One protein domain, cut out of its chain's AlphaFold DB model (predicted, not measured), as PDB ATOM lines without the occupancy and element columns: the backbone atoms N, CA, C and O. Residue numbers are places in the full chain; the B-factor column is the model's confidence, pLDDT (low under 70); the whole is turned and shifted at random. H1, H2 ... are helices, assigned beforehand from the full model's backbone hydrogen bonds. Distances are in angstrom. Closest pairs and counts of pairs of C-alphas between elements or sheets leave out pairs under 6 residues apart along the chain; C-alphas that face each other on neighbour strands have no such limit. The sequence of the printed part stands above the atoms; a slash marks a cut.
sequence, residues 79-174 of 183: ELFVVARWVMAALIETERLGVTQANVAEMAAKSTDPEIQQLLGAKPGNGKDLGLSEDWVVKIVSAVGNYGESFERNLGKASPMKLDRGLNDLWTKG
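Overview. This is residues 79 to 174 of the 183 residues of an uncharacterized protein of Aminobacter aminovorans (UniProt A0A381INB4). One long helix, H1, is crossed in its second half by the short helix H4, while another short helix, H5, meets residues 91 to 95 of H1 near its own first residue, Tyr 147, and runs away from H1 about perpendicular to it. H2 packs on H4 and is apart from H1, with H3 following H2 after a tight link; two long stretches with no named element, residues 120 to 135 and 155 to 174, reach to opposite ends of the longest axis. The printed part has 96 residues with five named helices, H1 to H5 in that order, and no named strand. The class is all helix, with 48 of the 96 residues in helices. The whole is compact, with a radius of gyration of the C-alphas of 13.8 A and spans of 40 by 31 by 24 A.

Arrangement. H1, residues 79 to 96, touches H4, residues 136 to 144, with residues 87 to 94 alone. Their closest C-alphas, those of Ala 90 and Val 137, are 6.5 A apart, and the helices run the same way at a steep tilt of 68 degrees, only just short of about perpendicular. H1 touches H5, residues 147 to 154, with residues 91 to 95 alone; the closest C-alphas are those of Leu 91 and Tyr 147, 4.8 A apart, and the lines are about perpendicular at 87 degrees. H2, residues 104 to 110, touches H4 at a steep tilt of 40 degrees, opposite ways, with the closest C-alphas, those of Val 104 and Val 138, 6.1 A apart. H2 and H3, residues 114 to 119, only just touch, with 3 pairs of C-alphas within 8 A, and touch only at the corner; the closest are those of Ala 108 and Gln 117, 6.7 A apart. H4 and H5 are close but not clearly touching, at a shallow tilt of 21 degrees. H5 is apart from H2 and H3. The helix packing is mostly crossed, with no shallow tilt among H1 with H4, H1 with H5 and H2 with H4. In H1, H2, H3, H4 and H5 every O i to N i+4 pair is within hydrogen-bond range.

Along the chain. H1 begins at C-alpha 79, (191.209, -26.795, 196.948), and measures 25.8 A from first to last C-alpha. H2 measures 10.0 A, H3 8.5 A, and H4 12.5 A, beginning at C-alpha 136, (201.562, -30.733, 207.321). H5 measures 10.8 A and ends at C-alpha 154, (216.060, -39.151, 191.786).

Size, cuts and confidence. The two C-alphas farthest apart are those of Pro 124 and Pro 160, 40.6 A. The link from H3 to H4 is long, with 16 residues. The printed part has no cut, its mean pLDDT is 95.5, and no printed residue is under 70.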
ATOM      1  N   GLU A  79     190.603 -26.356 195.687       93.50
ATOM      2  CA  GLU A  79     191.209 -26.795 196.948       93.50
ATOM      3  C   GLU A  79     192.499 -27.580 196.685       93.50
ATOM      4  O   GLU A  79     193.555 -27.254 197.243       93.50
ATOM      5  N   LEU A  80     192.462 -28.558 195.772       94.56
ATOM      6  CA  LEU A  80     193.652 -29.319 195.406       94.56
ATOM      7  C   LEU A  80     194.697 -28.447 194.709       94.56
ATOM      8  O   LEU A  80     195.892 -28.634 194.945       94.56
ATOM      9  N   PHE A  81     194.283 -27.478 193.885       95.31
ATOM     10  CA  PHE A  81     195.204 -26.513 193.282       95.31
ATOM     11  C   PHE A  81     195.993 -25.746 194.348       95.31
ATOM     12  O   PHE A  81     197.227 -25.671 194.284       95.31
ATOM     13  N   VAL A  82     195.289 -25.191 195.339       94.25
ATOM     14  CA  VAL A  82     195.894 -24.412 196.424       94.25
ATOM     15  C   VAL A  82     196.829 -25.292 197.255       94.25
ATOM     16  O   VAL A  82     197.975 -24.898 197.493       94.25
ATOM     17  N   VAL A  83     196.407 -26.506 197.619       95.25
ATOM     18  CA  VAL A  83     197.251 -27.465 198.349       95.25
ATOM     19  C   VAL A  83     198.502 -27.833 197.547       95.25
ATOM     20  O   VAL A  83     199.614 -27.718 198.062       95.25
ATOM     21  N   ALA A  84     198.365 -28.225 196.277       95.00
ATOM     22  CA  ALA A  84     199.493 -28.631 195.434       95.00
ATOM     23  C   ALA A  84     200.521 -27.501 195.260       95.00
ATOM     24  O   ALA A  84     201.733 -27.731 195.331       95.00
ATOM     25  N   ARG A  85     200.042 -26.262 195.090       94.81
ATOM     26  CA  ARG A  85     200.888 -25.069 195.022       94.81
ATOM     27  C   ARG A  85     201.687 -24.874 196.311       94.81
ATOM     28  O   ARG A  85     202.895 -24.635 196.243       94.81
ATOM     29  N   TRP A  86     201.037 -24.968 197.470       95.81
ATOM     30  CA  TRP A  86     201.705 -24.756 198.754       95.81
ATOM     31  C   TRP A  86     202.652 -25.890 199.127       95.81
ATOM     32  O   TRP A  86     203.723 -25.612 199.660       95.81
ATOM     33  N   VAL A  87     202.341 -27.137 198.765       96.12
ATOM     34  CA  VAL A  87     203.276 -28.262 198.912       96.12
ATOM     35  C   VAL A  87     204.577 -27.989 198.164       96.12
ATOM     36  O   VAL A  87     205.652 -28.113 198.750       96.12
ATOM     37  N   MET A  88     204.506 -27.540 196.907       96.19
ATOM     38  CA  MET A  88     205.715 -27.178 196.160       96.19
ATOM     39  C   MET A  88     206.477 -26.019 196.807       96.19
ATOM     40  O   MET A  88     207.700 -26.087 196.922       96.19
ATOM     41  N   ALA A  89     205.774 -24.982 197.272       96.75
ATOM     42  CA  ALA A  89     206.398 -23.859 197.968       96.75
ATOM     43  C   ALA A  89     207.121 -24.301 199.253       96.75
ATOM     44  O   ALA A  89     208.268 -23.918 199.476       96.75
ATOM     45  N   ALA A  90     206.495 -25.161 200.058       97.00
ATOM     46  CA  ALA A  90     207.076 -25.674 201.291       97.00
ATOM     47  C   ALA A  90     208.321 -26.539 201.039       97.00
ATOM     48  O   ALA A  90     209.312 -26.399 201.752       97.00
ATOM     49  N   LEU A  91     208.330 -27.389 200.005       97.81
ATOM     50  CA  LEU A  91     209.516 -28.178 199.641       97.81
ATOM     51  C   LEU A  91     210.709 -27.294 199.233       97.81
ATOM     52  O   LEU A  91     211.852 -27.626 199.547       97.81
ATOM     53  N   ILE A  92     210.451 -26.171 198.557       98.06
ATOM     54  CA  ILE A  92     211.484 -25.201 198.160       98.06
ATOM     55  C   ILE A  92     211.985 -24.418 199.380       98.06
ATOM     56  O   ILE A  92     213.192 -24.303 199.590       98.06
ATOM     57  N   GLU A  93     211.078 -23.906 200.216       97.62
ATOM     58  CA  GLU A  93     211.449 -23.100 201.386       97.62
ATOM     59  C   GLU A  93     212.159 -23.920 202.464       97.62
ATOM     60  O   GLU A  93     213.103 -23.438 203.088       97.62
ATOM     61  N   THR A  94     211.777 -25.184 202.644       98.00
ATOM     62  CA  THR A  94     212.494 -26.096 203.547       98.00
ATOM     63  C   THR A  94     213.926 -26.334 203.072       98.00
ATOM     64  O   THR A  94     214.841 -26.269 203.891       98.00
ATOM     65  N   GLU A  95     214.170 -26.479 201.762       98.31
ATOM     66  CA  GLU A  95     215.537 -26.530 201.220       98.31
ATOM     67  C   GLU A  95     216.293 -25.220 201.491       98.31
ATOM     68  O   GLU A  95     217.430 -25.250 201.970       98.31
ATOM     69  N   ARG A  96     215.663 -24.067 201.225       97.50
ATOM     70  CA  ARG A  96     216.272 -22.744 201.436       97.50
ATOM     71  C   ARG A  96     216.682 -22.516 202.892       97.50
ATOM     72  O   ARG A  96     217.729 -21.922 203.138       97.50
ATOM     73  N   LEU A  97     215.874 -22.994 203.836       96.81
ATOM     74  CA  LEU A  97     216.091 -22.858 205.277       96.81
ATOM     75  C   LEU A  97     216.942 -23.985 205.881       96.81
ATOM     76  O   LEU A  97     217.163 -24.004 207.091       96.81
ATOM     77  N   GLY A  98     217.425 -24.932 205.072       97.62
ATOM     78  CA  GLY A  98     218.227 -26.058 205.562       97.62
ATOM     79  C   GLY A  98     217.433 -27.068 206.402       97.62
ATOM     80  O   GLY A  98     218.017 -27.836 207.173       97.62
ATOM     81  N   VAL A  99     216.108 -27.083 206.263       98.50
ATOM     82  CA  VAL A  99     215.235 -28.103 206.846       98.50
ATOM     83  C   VAL A  99     215.245 -29.324 205.929       98.50
ATOM     84  O   VAL A  99     214.959 -29.232 204.738       98.50
ATOM     85  N   THR A 100     215.599 -30.475 206.482       98.81
ATOM     86  CA  THR A 100     215.810 -31.745 205.773       98.81
ATOM     87  C   THR A 100     214.953 -32.841 206.382       98.81
ATOM     88  O   THR A 100     214.475 -32.704 207.513       98.81
ATOM     89  N   GLN A 101     214.825 -33.973 205.689       98.69
ATOM     90  CA  GLN A 101     214.184 -35.166 206.247       98.69
ATOM     91  C   GLN A 101     214.793 -35.565 207.603       98.69
ATOM     92  O   GLN A 101     214.077 -35.970 208.516       98.69
ATOM     93  N   ALA A 102     216.112 -35.411 207.753       98.69
ATOM     94  CA  ALA A 102     216.841 -35.817 208.950       98.69
ATOM     95  C   ALA A 102     216.622 -34.895 210.163       98.69
ATOM     96  O   ALA A 102     216.730 -35.361 211.295       98.69
ATOM     97  N   ASN A 103     216.337 -33.603 209.953       98.69
ATOM     98  CA  ASN A 103     216.265 -32.619 211.041       98.69
ATOM     99  C   ASN A 103     214.875 -31.997 211.255       98.69
ATOM    100  O   ASN A 103     214.694 -31.287 212.242       98.69
ATOM    101  N   VAL A 104     213.889 -32.252 210.387       98.69
ATOM    102  CA  VAL A 104     212.598 -31.543 210.429       98.69
ATOM    103  C   VAL A 104     211.860 -31.696 211.760       98.69
ATOM    104  O   VAL A 104     211.310 -30.720 212.267       98.69
ATOM    105  N   ALA A 105     211.902 -32.881 212.375       98.12
ATOM    106  CA  ALA A 105     211.276 -33.114 213.675       98.12
ATOM    107  C   ALA A 105     211.947 -32.299 214.796       98.12
ATOM    108  O   ALA A 105     211.270 -31.748 215.663       98.12
ATOM    109  N   GLU A 106     213.277 -32.184 214.766       98.12
ATOM    110  CA  GLU A 106     214.016 -31.355 215.719       98.12
ATOM    111  C   GLU A 106     213.752 -29.863 215.486       98.12
ATOM    112  O   GLU A 106     213.483 -29.132 216.442       98.12
ATOM    113  N   MET A 107     213.779 -29.423 214.228       97.94
ATOM    114  CA  MET A 107     213.511 -28.036 213.849       97.94
ATOM    115  C   MET A 107     212.105 -27.601 214.274       97.94
ATOM    116  O   MET A 107     211.953 -26.519 214.836       97.94
ATOM    117  N   ALA A 108     211.098 -28.459 214.089       96.81
ATOM    118  CA  ALA A 108     209.726 -28.186 214.514       96.81
ATOM    119  C   ALA A 108     209.599 -28.040 216.040       96.81
ATOM    120  O   ALA A 108     208.830 -27.211 216.521       96.81
ATOM    121  N   ALA A 109     210.363 -28.823 216.809       96.38
ATOM    122  CA  ALA A 109     210.279 -28.827 218.267       96.38
ATOM    123  C   ALA A 109     211.105 -27.719 218.942       96.38
ATOM    124  O   ALA A 109     210.744 -27.274 220.031       96.38
ATOM    125  N   LYS A 110     212.240 -27.319 218.353       96.81
ATOM    126  CA  LYS A 110     213.259 -26.515 219.052       96.81
ATOM    127  C   LYS A 110     213.662 -25.220 218.358       96.81
ATOM    128  O   LYS A 110     214.333 -24.408 218.993       96.81
ATOM    129  N   SER A 111     213.331 -25.026 217.080       96.75
ATOM    130  CA  SER A 111     213.800 -23.839 216.363       96.75
ATOM    131  C   SER A 111     213.248 -22.562 216.996       96.75
ATOM    132  O   SER A 111     212.056 -22.454 217.288       96.75
ATOM    133  N   THR A 112     214.120 -21.577 217.192       96.06
ATOM    134  CA  THR A 112     213.750 -20.219 217.610       96.06
ATOM    135  C   THR A 112     213.641 -19.258 216.428       96.06
ATOM    136  O   THR A 112     213.336 -18.085 216.630       96.06
ATOM    137  N   ASP A 113     213.916 -19.728 215.206       95.69
ATOM    138  CA  ASP A 113     213.774 -18.932 213.991       95.69
ATOM    139  C   ASP A 113     212.277 -18.730 213.677       95.69
ATOM    140  O   ASP A 113     211.561 -19.717 213.472       95.69
ATOM    141  N   PRO A 114     211.775 -17.479 213.635       93.81
ATOM    142  CA  PRO A 114     210.363 -17.206 213.386       93.81
ATOM    143  C   PRO A 114     209.842 -17.736 212.046       93.81
ATOM    144  O   PRO A 114     208.655 -18.053 211.964       93.81
ATOM    145  N   GLU A 115     210.692 -17.809 211.020       93.38
ATOM    146  CA  GLU A 115     210.332 -18.294 209.688       93.38
ATOM    147  C   GLU A 115     210.178 -19.817 209.695       93.38
ATOM    148  O   GLU A 115     209.168 -20.335 209.222       93.38
ATOM    149  N   ILE A 116     211.102 -20.536 210.345       95.88
ATOM    150  CA  ILE A 116     210.991 -21.990 210.543       95.88
ATOM    151  C   ILE A 116     209.775 -22.326 211.417       95.88
ATOM    152  O   ILE A 116     209.036 -23.257 211.106       95.88
ATOM    153  N   GLN A 117     209.528 -21.566 212.486       94.88
ATOM    154  CA  GLN A 117     208.362 -21.775 213.353       94.88
ATOM    155  C   GLN A 117     207.036 -21.613 212.603       94.88
ATOM    156  O   GLN A 117     206.117 -22.403 212.813       94.88
ATOM    157  N   GLN A 118     206.926 -20.601 211.739       93.50
ATOM    158  CA  GLN A 118     205.735 -20.396 210.914       93.50
ATOM    159  C   GLN A 118     205.593 -21.514 209.872       93.50
ATOM    160  O   GLN A 118     204.524 -22.106 209.733       93.50
ATOM    161  N   LEU A 119     206.681 -21.842 209.173       95.38
ATOM    162  CA  LEU A 119     206.703 -22.863 208.128       95.38
ATOM    163  C   LEU A 119     206.348 -24.259 208.657       95.38
ATOM    164  O   LEU A 119     205.619 -24.990 207.996       95.38
ATOM    165  N   LEU A 120     206.845 -24.635 209.837       96.50
ATOM    166  CA  LEU A 120     206.656 -25.970 210.416       96.50
ATOM    167  C   LEU A 120     205.427 -26.083 211.335       96.50
ATOM    168  O   LEU A 120     205.246 -27.118 211.975       96.50
ATOM    169  N   GLY A 121     204.587 -25.045 211.403       94.50
ATOM    170  CA  GLY A 121     203.307 -25.095 212.118       94.50
ATOM    171  C   GLY A 121     203.392 -24.909 213.633       94.50
ATOM    172  O   GLY A 121     202.440 -25.231 214.342       94.50
ATOM    173  N   ALA A 122     204.500 -24.375 214.161       92.50
ATOM    174  CA  ALA A 122     204.587 -23.985 215.574       92.50
ATOM    175  C   ALA A 122     203.699 -22.765 215.887       92.50
ATOM    176  O   ALA A 122     203.282 -22.566 217.029       92.50
ATOM    177  N   LYS A 123     203.395 -21.955 214.865       86.69
ATOM    178  CA  LYS A 123     202.364 -20.914 214.894       86.69
ATOM    179  C   LYS A 123     201.170 -21.372 214.047       86.69
ATOM    180  O   LYS A 123     201.384 -21.775 212.907       86.69
ATOM    181  N   PRO A 124     199.936 -21.316 214.575       85.69
ATOM    182  CA  PRO A 124     198.756 -21.783 213.853       85.69
ATOM    183  C   PRO A 124     198.373 -20.846 212.697       85.69
ATOM    184  O   PRO A 124     198.622 -19.642 212.770       85.69
ATOM    185  N   GLY A 125     197.705 -21.394 211.677       85.38
ATOM    186  CA  GLY A 125     197.097 -20.649 210.565       85.38
ATOM    187  C   GLY A 125     197.388 -21.281 209.207       85.38
ATOM    188  O   GLY A 125     196.476 -21.490 208.414       85.38
ATOM    189  N   ASN A 126     198.639 -21.686 208.974       87.75
ATOM    190  CA  ASN A 126     199.075 -22.216 207.682       87.75
ATOM    191  C   ASN A 126     198.412 -23.553 207.324       87.75
ATOM    192  O   ASN A 126     198.146 -23.808 206.154       87.75
ATOM    193  N   GLY A 127     198.191 -24.442 208.298       93.06
ATOM    194  CA  GLY A 127     197.520 -25.717 208.050       93.06
ATOM    195  C   GLY A 127     196.014 -25.544 207.923       93.06
ATOM    196  O   GLY A 127     195.420 -25.985 206.939       93.06
ATOM    197  N   LYS A 128     195.398 -24.867 208.899       92.00
ATOM    198  CA  LYS A 128     193.944 -24.696 208.954       92.00
ATOM    199  C   LYS A 128     193.376 -23.989 207.721       92.00
ATOM    200  O   LYS A 128     192.334 -24.422 207.232       92.00
ATOM    201  N   ASP A 129     194.053 -22.965 207.203       89.38
ATOM    202  CA  ASP A 129     193.618 -22.236 206.002       89.38
ATOM    203  C   ASP A 129     193.678 -23.102 204.729       89.38
ATOM    204  O   ASP A 129     193.008 -22.806 203.743       89.38
ATOM    205  N   LEU A 130     194.436 -24.206 204.767       92.94
ATOM    206  CA  LEU A 130     194.517 -25.218 203.711       92.94
ATOM    207  C   LEU A 130     193.629 -26.445 203.974       92.94
ATOM    208  O   LEU A 130     193.681 -27.406 203.212       92.94
ATOM    209  N   GLY A 131     192.862 -26.468 205.071       94.25
ATOM    210  CA  GLY A 131     192.113 -27.658 205.492       94.25
ATOM    211  C   GLY A 131     193.002 -28.820 205.961       94.25
ATOM    212  O   GLY A 131     192.550 -29.963 206.029       94.25
ATOM    213  N   LEU A 132     194.267 -28.545 206.293       96.06
ATOM    214  CA  LEU A 132     195.263 -29.517 206.739       96.06
ATOM    215  C   LEU A 132     195.580 -29.342 208.230       96.06
ATOM    216  O   LEU A 132     195.204 -28.367 208.882       96.06
ATOM    217  N   SER A 133     196.310 -30.300 208.797       96.94
ATOM    218  CA  SER A 133     196.902 -30.136 210.124       96.94
ATOM    219  C   SER A 133     198.059 -29.133 210.080       96.94
ATOM    220  O   SER A 133     198.772 -29.065 209.086       96.94
ATOM    221  N   GLU A 134     198.293 -28.380 211.157       96.00
ATOM    222  CA  GLU A 134     199.363 -27.360 211.194       96.00
ATOM    223  C   GLU A 134     200.763 -27.939 210.911       96.00
ATOM    224  O   GLU A 134     201.597 -27.293 210.290       96.00
ATOM    225  N   ASP A 135     200.994 -29.198 211.278       96.75
ATOM    226  CA  ASP A 135     202.244 -29.930 211.050       96.75
ATOM    227  C   ASP A 135     202.385 -30.523 209.630       96.75
ATOM    228  O   ASP A 135     203.242 -31.380 209.399       96.75
ATOM    229  N   TRP A 136     201.552 -30.128 208.659       97.88
ATOM    230  CA  TRP A 136     201.562 -30.733 207.321       97.88
ATOM    231  C   TRP A 136     202.924 -30.612 206.621       97.88
ATOM    232  O   TRP A 136     203.344 -31.559 205.952       97.88
ATOM    233  N   VAL A 137     203.659 -29.511 206.831       97.94
ATOM    234  CA  VAL A 137     205.019 -29.341 206.287       97.94
ATOM    235  C   VAL A 137     205.988 -30.350 206.904       97.94
ATOM    236  O   VAL A 137     206.780 -30.973 206.196       97.94
ATOM    237  N   VAL A 138     205.883 -30.582 208.216       98.38
ATOM    238  CA  VAL A 138     206.681 -31.601 208.913       98.38
ATOM    239  C   VAL A 138     206.406 -32.978 208.319       98.38
ATOM    240  O   VAL A 138     207.349 -33.722 208.046       98.38
ATOM    241  N   LYS A 139     205.135 -33.304 208.053       98.50
ATOM    242  CA  LYS A 139     204.729 -34.583 207.453       98.50
ATOM    243  C   LYS A 139     205.320 -34.787 206.060       98.50
ATOM    244  O   LYS A 139     205.884 -35.851 205.807       98.50
ATOM    245  N   ILE A 140     205.240 -33.791 205.175       97.94
ATOM    246  CA  ILE A 140     205.759 -33.941 203.806       97.94
ATOM    247  C   ILE A 140     207.286 -34.076 203.792       97.94
ATOM    248  O   ILE A 140     207.805 -34.986 203.149       97.94
ATOM    249  N   VAL A 141     208.014 -33.257 204.557       98.62
ATOM    250  CA  VAL A 141     209.482 -33.320 204.588       98.62
ATOM    251  C   VAL A 141     209.944 -34.611 205.254       98.62
ATOM    252  O   VAL A 141     210.898 -35.228 204.792       98.62
ATOM    253  N   SER A 142     209.238 -35.081 206.285       98.56
ATOM    254  CA  SER A 142     209.522 -36.388 206.889       98.56
ATOM    255  C   SER A 142     209.342 -37.530 205.885       98.56
ATOM    256  O   SER A 142     210.083 -38.509 205.935       98.56
ATOM    257  N   ALA A 143     208.381 -37.419 204.965       98.25
ATOM    258  CA  ALA A 143     208.088 -38.464 203.988       98.25
ATOM    259  C   ALA A 143     209.061 -38.471 202.800       98.25
ATOM    260  O   ALA A 143     209.521 -39.540 202.399       98.25
ATOM    261  N   VAL A 144     209.370 -37.304 202.222       97.94
ATOM    262  CA  VAL A 144     210.106 -37.223 200.943       97.94
ATOM    263  C   VAL A 144     211.382 -36.379 200.984       97.94
ATOM    264  O   VAL A 144     212.171 -36.427 200.032       97.94
ATOM    265  N   GLY A 145     211.635 -35.681 202.090       98.69
ATOM    266  CA  GLY A 145     212.658 -34.643 202.198       98.69
ATOM    267  C   GLY A 145     212.223 -33.328 201.557       98.69
ATOM    268  O   GLY A 145     211.107 -33.199 201.057       98.69
ATOM    269  N   ASN A 146     213.106 -32.337 201.576       98.69
ATOM    270  CA  ASN A 146     212.906 -31.084 200.852       98.69
ATOM    271  C   ASN A 146     213.093 -31.262 199.326       98.69
ATOM    272  O   ASN A 146     213.370 -32.363 198.830       98.69
ATOM    273  N   TYR A 147     212.940 -30.175 198.559       98.31
ATOM    274  CA  TYR A 147     213.086 -30.206 197.099       98.31
ATOM    275  C   TYR A 147     214.464 -30.723 196.657       98.31
ATOM    276  O   TYR A 147     214.546 -31.619 195.815       98.31
ATOM    277  N   GLY A 148     215.543 -30.216 197.257       98.44
ATOM    278  CA  GLY A 148     216.914 -30.630 196.962       98.44
ATOM    279  C   GLY A 148     217.178 -32.109 197.257       98.44
ATOM    280  O   GLY A 148     217.782 -32.793 196.436       98.44
ATOM    281  N   GLU A 149     216.676 -32.638 198.375       98.69
ATOM    282  CA  GLU A 149     216.789 -34.066 198.719       98.69
ATOM    283  C   GLU A 149     216.050 -34.953 197.707       98.69
ATOM    284  O   GLU A 149     216.568 -35.990 197.275       98.69
ATOM    285  N   SER A 150     214.850 -34.531 197.299       97.88
ATOM    286  CA  SER A 150     214.077 -35.209 196.258       97.88
ATOM    287  C   SER A 150     214.776 -35.149 194.899       97.88
ATOM    288  O   SER A 150     214.813 -36.156 194.188       97.88
ATOM    289  N   PHE A 151     215.371 -34.009 194.540       97.62
ATOM    290  CA  PHE A 151     216.138 -33.868 193.307       97.62
ATOM    291  C   PHE A 151     217.370 -34.773 193.319       97.62
ATOM    292  O   PHE A 151     217.541 -35.570 192.400       97.62
ATOM    293  N   GLU A 152     218.213 -34.701 194.352       97.81
ATOM    294  CA  GLU A 152     219.487 -35.428 194.389       97.81
ATOM    295  C   GLU A 152     219.303 -36.941 194.312       97.81
ATOM    296  O   GLU A 152     220.003 -37.614 193.553       97.81
ATOM    297  N   ARG A 153     218.316 -37.476 195.039       97.31
ATOM    298  CA  ARG A 153     218.046 -38.917 195.068       97.31
ATOM    299  C   ARG A 153     217.528 -39.458 193.735       97.31
ATOM    300  O   ARG A 153     217.843 -40.590 193.384       97.31
ATOM    301  N   ASN A 154     216.736 -38.676 192.999       95.00
ATOM    302  CA  ASN A 154     216.060 -39.151 191.786       95.00
ATOM    303  C   ASN A 154     216.777 -38.736 190.494       95.00
ATOM    304  O   ASN A 154     216.903 -39.530 189.564       95.00
ATOM    305  N   LEU A 155     217.288 -37.509 190.431       93.81
ATOM    306  CA  LEU A 155     217.826 -36.889 189.216       93.81
ATOM    307  C   LEU A 155     219.287 -36.449 189.355       93.81
ATOM    308  O   LEU A 155     220.021 -36.474 188.369       93.81
ATOM    309  N   GLY A 156     219.697 -36.028 190.550       94.31
ATOM    310  CA  GLY A 156     220.981 -35.379 190.772       94.31
ATOM    311  C   GLY A 156     222.185 -36.315 190.747       94.31
ATOM    312  O   GLY A 156     222.166 -37.428 190.210       94.31
ATOM    313  N   LYS A 157     223.285 -35.855 191.343       93.81
ATOM    314  CA  LYS A 157     224.567 -36.571 191.305       93.81
ATOM    315  C   LYS A 157     224.539 -37.853 192.128       93.81
ATOM    316  O   LYS A 157     225.312 -38.770 191.836       93.81
ATOM    317  N   ALA A 158     223.635 -37.954 193.100       95.12
ATOM    318  CA  ALA A 158     223.424 -39.178 193.862       95.12
ATOM    319  C   ALA A 158     222.615 -40.248 193.100       95.12
ATOM    320  O   ALA A 158     222.695 -41.421 193.458       95.12
ATOM    321  N   SER A 159     221.910 -39.899 192.018       93.88
ATOM    322  CA  SER A 159     221.133 -40.861 191.224       93.88
ATOM    323  C   SER A 159     221.918 -41.407 190.019       93.88
ATOM    324  O   SER A 159     222.996 -40.894 189.696       93.88
ATOM    325  N   PRO A 160     221.426 -42.451 189.322       90.31
ATOM    326  CA  PRO A 160     221.992 -42.889 188.045       90.31
ATOM    327  C   PRO A 160     221.939 -41.823 186.938       90.31
ATOM    328  O   PRO A 160     222.728 -41.888 186.002       90.31
ATOM    329  N   MET A 161     221.044 -40.833 187.043       90.38
ATOM    330  CA  MET A 161     220.836 -39.813 186.007       90.38
ATOM    331  C   MET A 161     221.979 -38.787 185.949       90.38
ATOM    332  O   MET A 161     222.268 -38.251 184.876       90.38
ATOM    333  N   LYS A 162     222.652 -38.542 187.087       90.00
ATOM    334  CA  LYS A 162     223.828 -37.660 187.227       90.00
ATOM    335  C   LYS A 162     223.612 -36.227 186.732       90.00
ATOM    336  O   LYS A 162     224.561 -35.578 186.276       90.00
ATOM    337  N   LEU A 163     222.390 -35.715 186.838       90.00
ATOM    338  CA  LEU A 163     222.052 -34.380 186.360       90.00
ATOM    339  C   LEU A 163     222.565 -33.296 187.303       90.00
ATOM    340  O   LEU A 163     222.636 -33.476 188.517       90.00
ATOM    341  N   ASP A 164     222.937 -32.162 186.723       91.94
ATOM    342  CA  ASP A 164     223.185 -30.937 187.476       91.94
ATOM    343  C   ASP A 164     221.859 -30.238 187.795       91.94
ATOM    344  O   ASP A 164     220.897 -30.330 187.028       91.94
ATOM    345  N   ARG A 165     221.815 -29.503 188.914       93.25
ATOM    346  CA  ARG A 165     220.631 -28.723 189.315       93.25
ATOM    347  C   ARG A 165     220.230 -27.707 188.244       93.25
ATOM    348  O   ARG A 165     219.059 -27.632 187.873       93.25
ATOM    349  N   GLY A 166     221.200 -26.951 187.726       91.81
ATOM    350  CA  GLY A 166     220.975 -25.928 186.705       91.81
ATOM    351  C   GLY A 166     219.877 -24.945 187.119       91.81
ATOM    352  O   GLY A 166     219.885 -24.420 188.228       91.81
ATOM    353  N   LEU A 167     218.884 -24.740 186.250       92.38
ATOM    354  CA  LEU A 167     217.735 -23.874 186.548       92.38
ATOM    355  C   LEU A 167     216.878 -24.371 187.727       92.38
ATOM    356  O   LEU A 167     216.152 -23.573 188.311       92.38
ATOM    357  N   ASN A 168     216.976 -25.650 188.103       94.31
ATOM    358  CA  ASN A 168     216.284 -26.206 189.268       94.31
ATOM    359  C   ASN A 168     217.049 -25.974 190.584       94.31
ATOM    360  O   ASN A 168     216.652 -26.511 191.620       94.31
ATOM    361  N   ASP A 169     218.165 -25.239 190.589       97.19
ATOM    362  CA  ASP A 169     218.777 -24.794 191.845       97.19
ATOM    363  C   ASP A 169     217.938 -23.686 192.506       97.19
ATOM    364  O   ASP A 169     217.081 -23.058 191.873       97.19
ATOM    365  N   LEU A 170     218.182 -23.442 193.792       97.88
ATOM    366  CA  LEU A 170     217.591 -22.315 194.503       97.88
ATOM    367  C   LEU A 170     217.973 -21.000 193.822       97.88
ATOM    368  O   LEU A 170     219.100 -20.819 193.352       97.88
ATOM    369  N   TRP A 171     217.058 -20.035 193.842       97.00
ATOM    370  CA  TRP A 171     217.317 -18.692 193.315       97.00
ATOM    371  C   TRP A 171     218.528 -18.010 193.976       97.00
ATOM    372  O   TRP A 171     219.286 -17.302 193.316       97.00
ATOM    373  N   THR A 172     218.778 -18.290 195.259       95.50
ATOM    374  CA  THR A 172     219.953 -17.804 196.004       95.50
ATOM    375  C   THR A 172     221.273 -18.428 195.544       95.50
ATOM    376  O   THR A 172     222.340 -17.944 195.912       95.50
ATOM    377  N   LYS A 173     221.210 -19.492 194.738       96.94
ATOM    378  CA  LYS A 173     222.346 -20.218 194.154       96.94
ATOM    379  C   LYS A 173     222.424 -20.054 192.630       96.94
ATOM    380  O   LYS A 173     223.189 -20.749 191.974       96.94
ATOM    381  N   GLY A 174     221.657 -19.118 192.062       95.88
ATOM    382  CA  GLY A 174     221.652 -18.820 190.627       95.88
ATOM    383  C   GLY A 174     220.673 -19.650 189.793       95.88
ATOM    384  O   GLY A 174     220.697 -19.543 188.567       95.88
TER     385      GLY A 174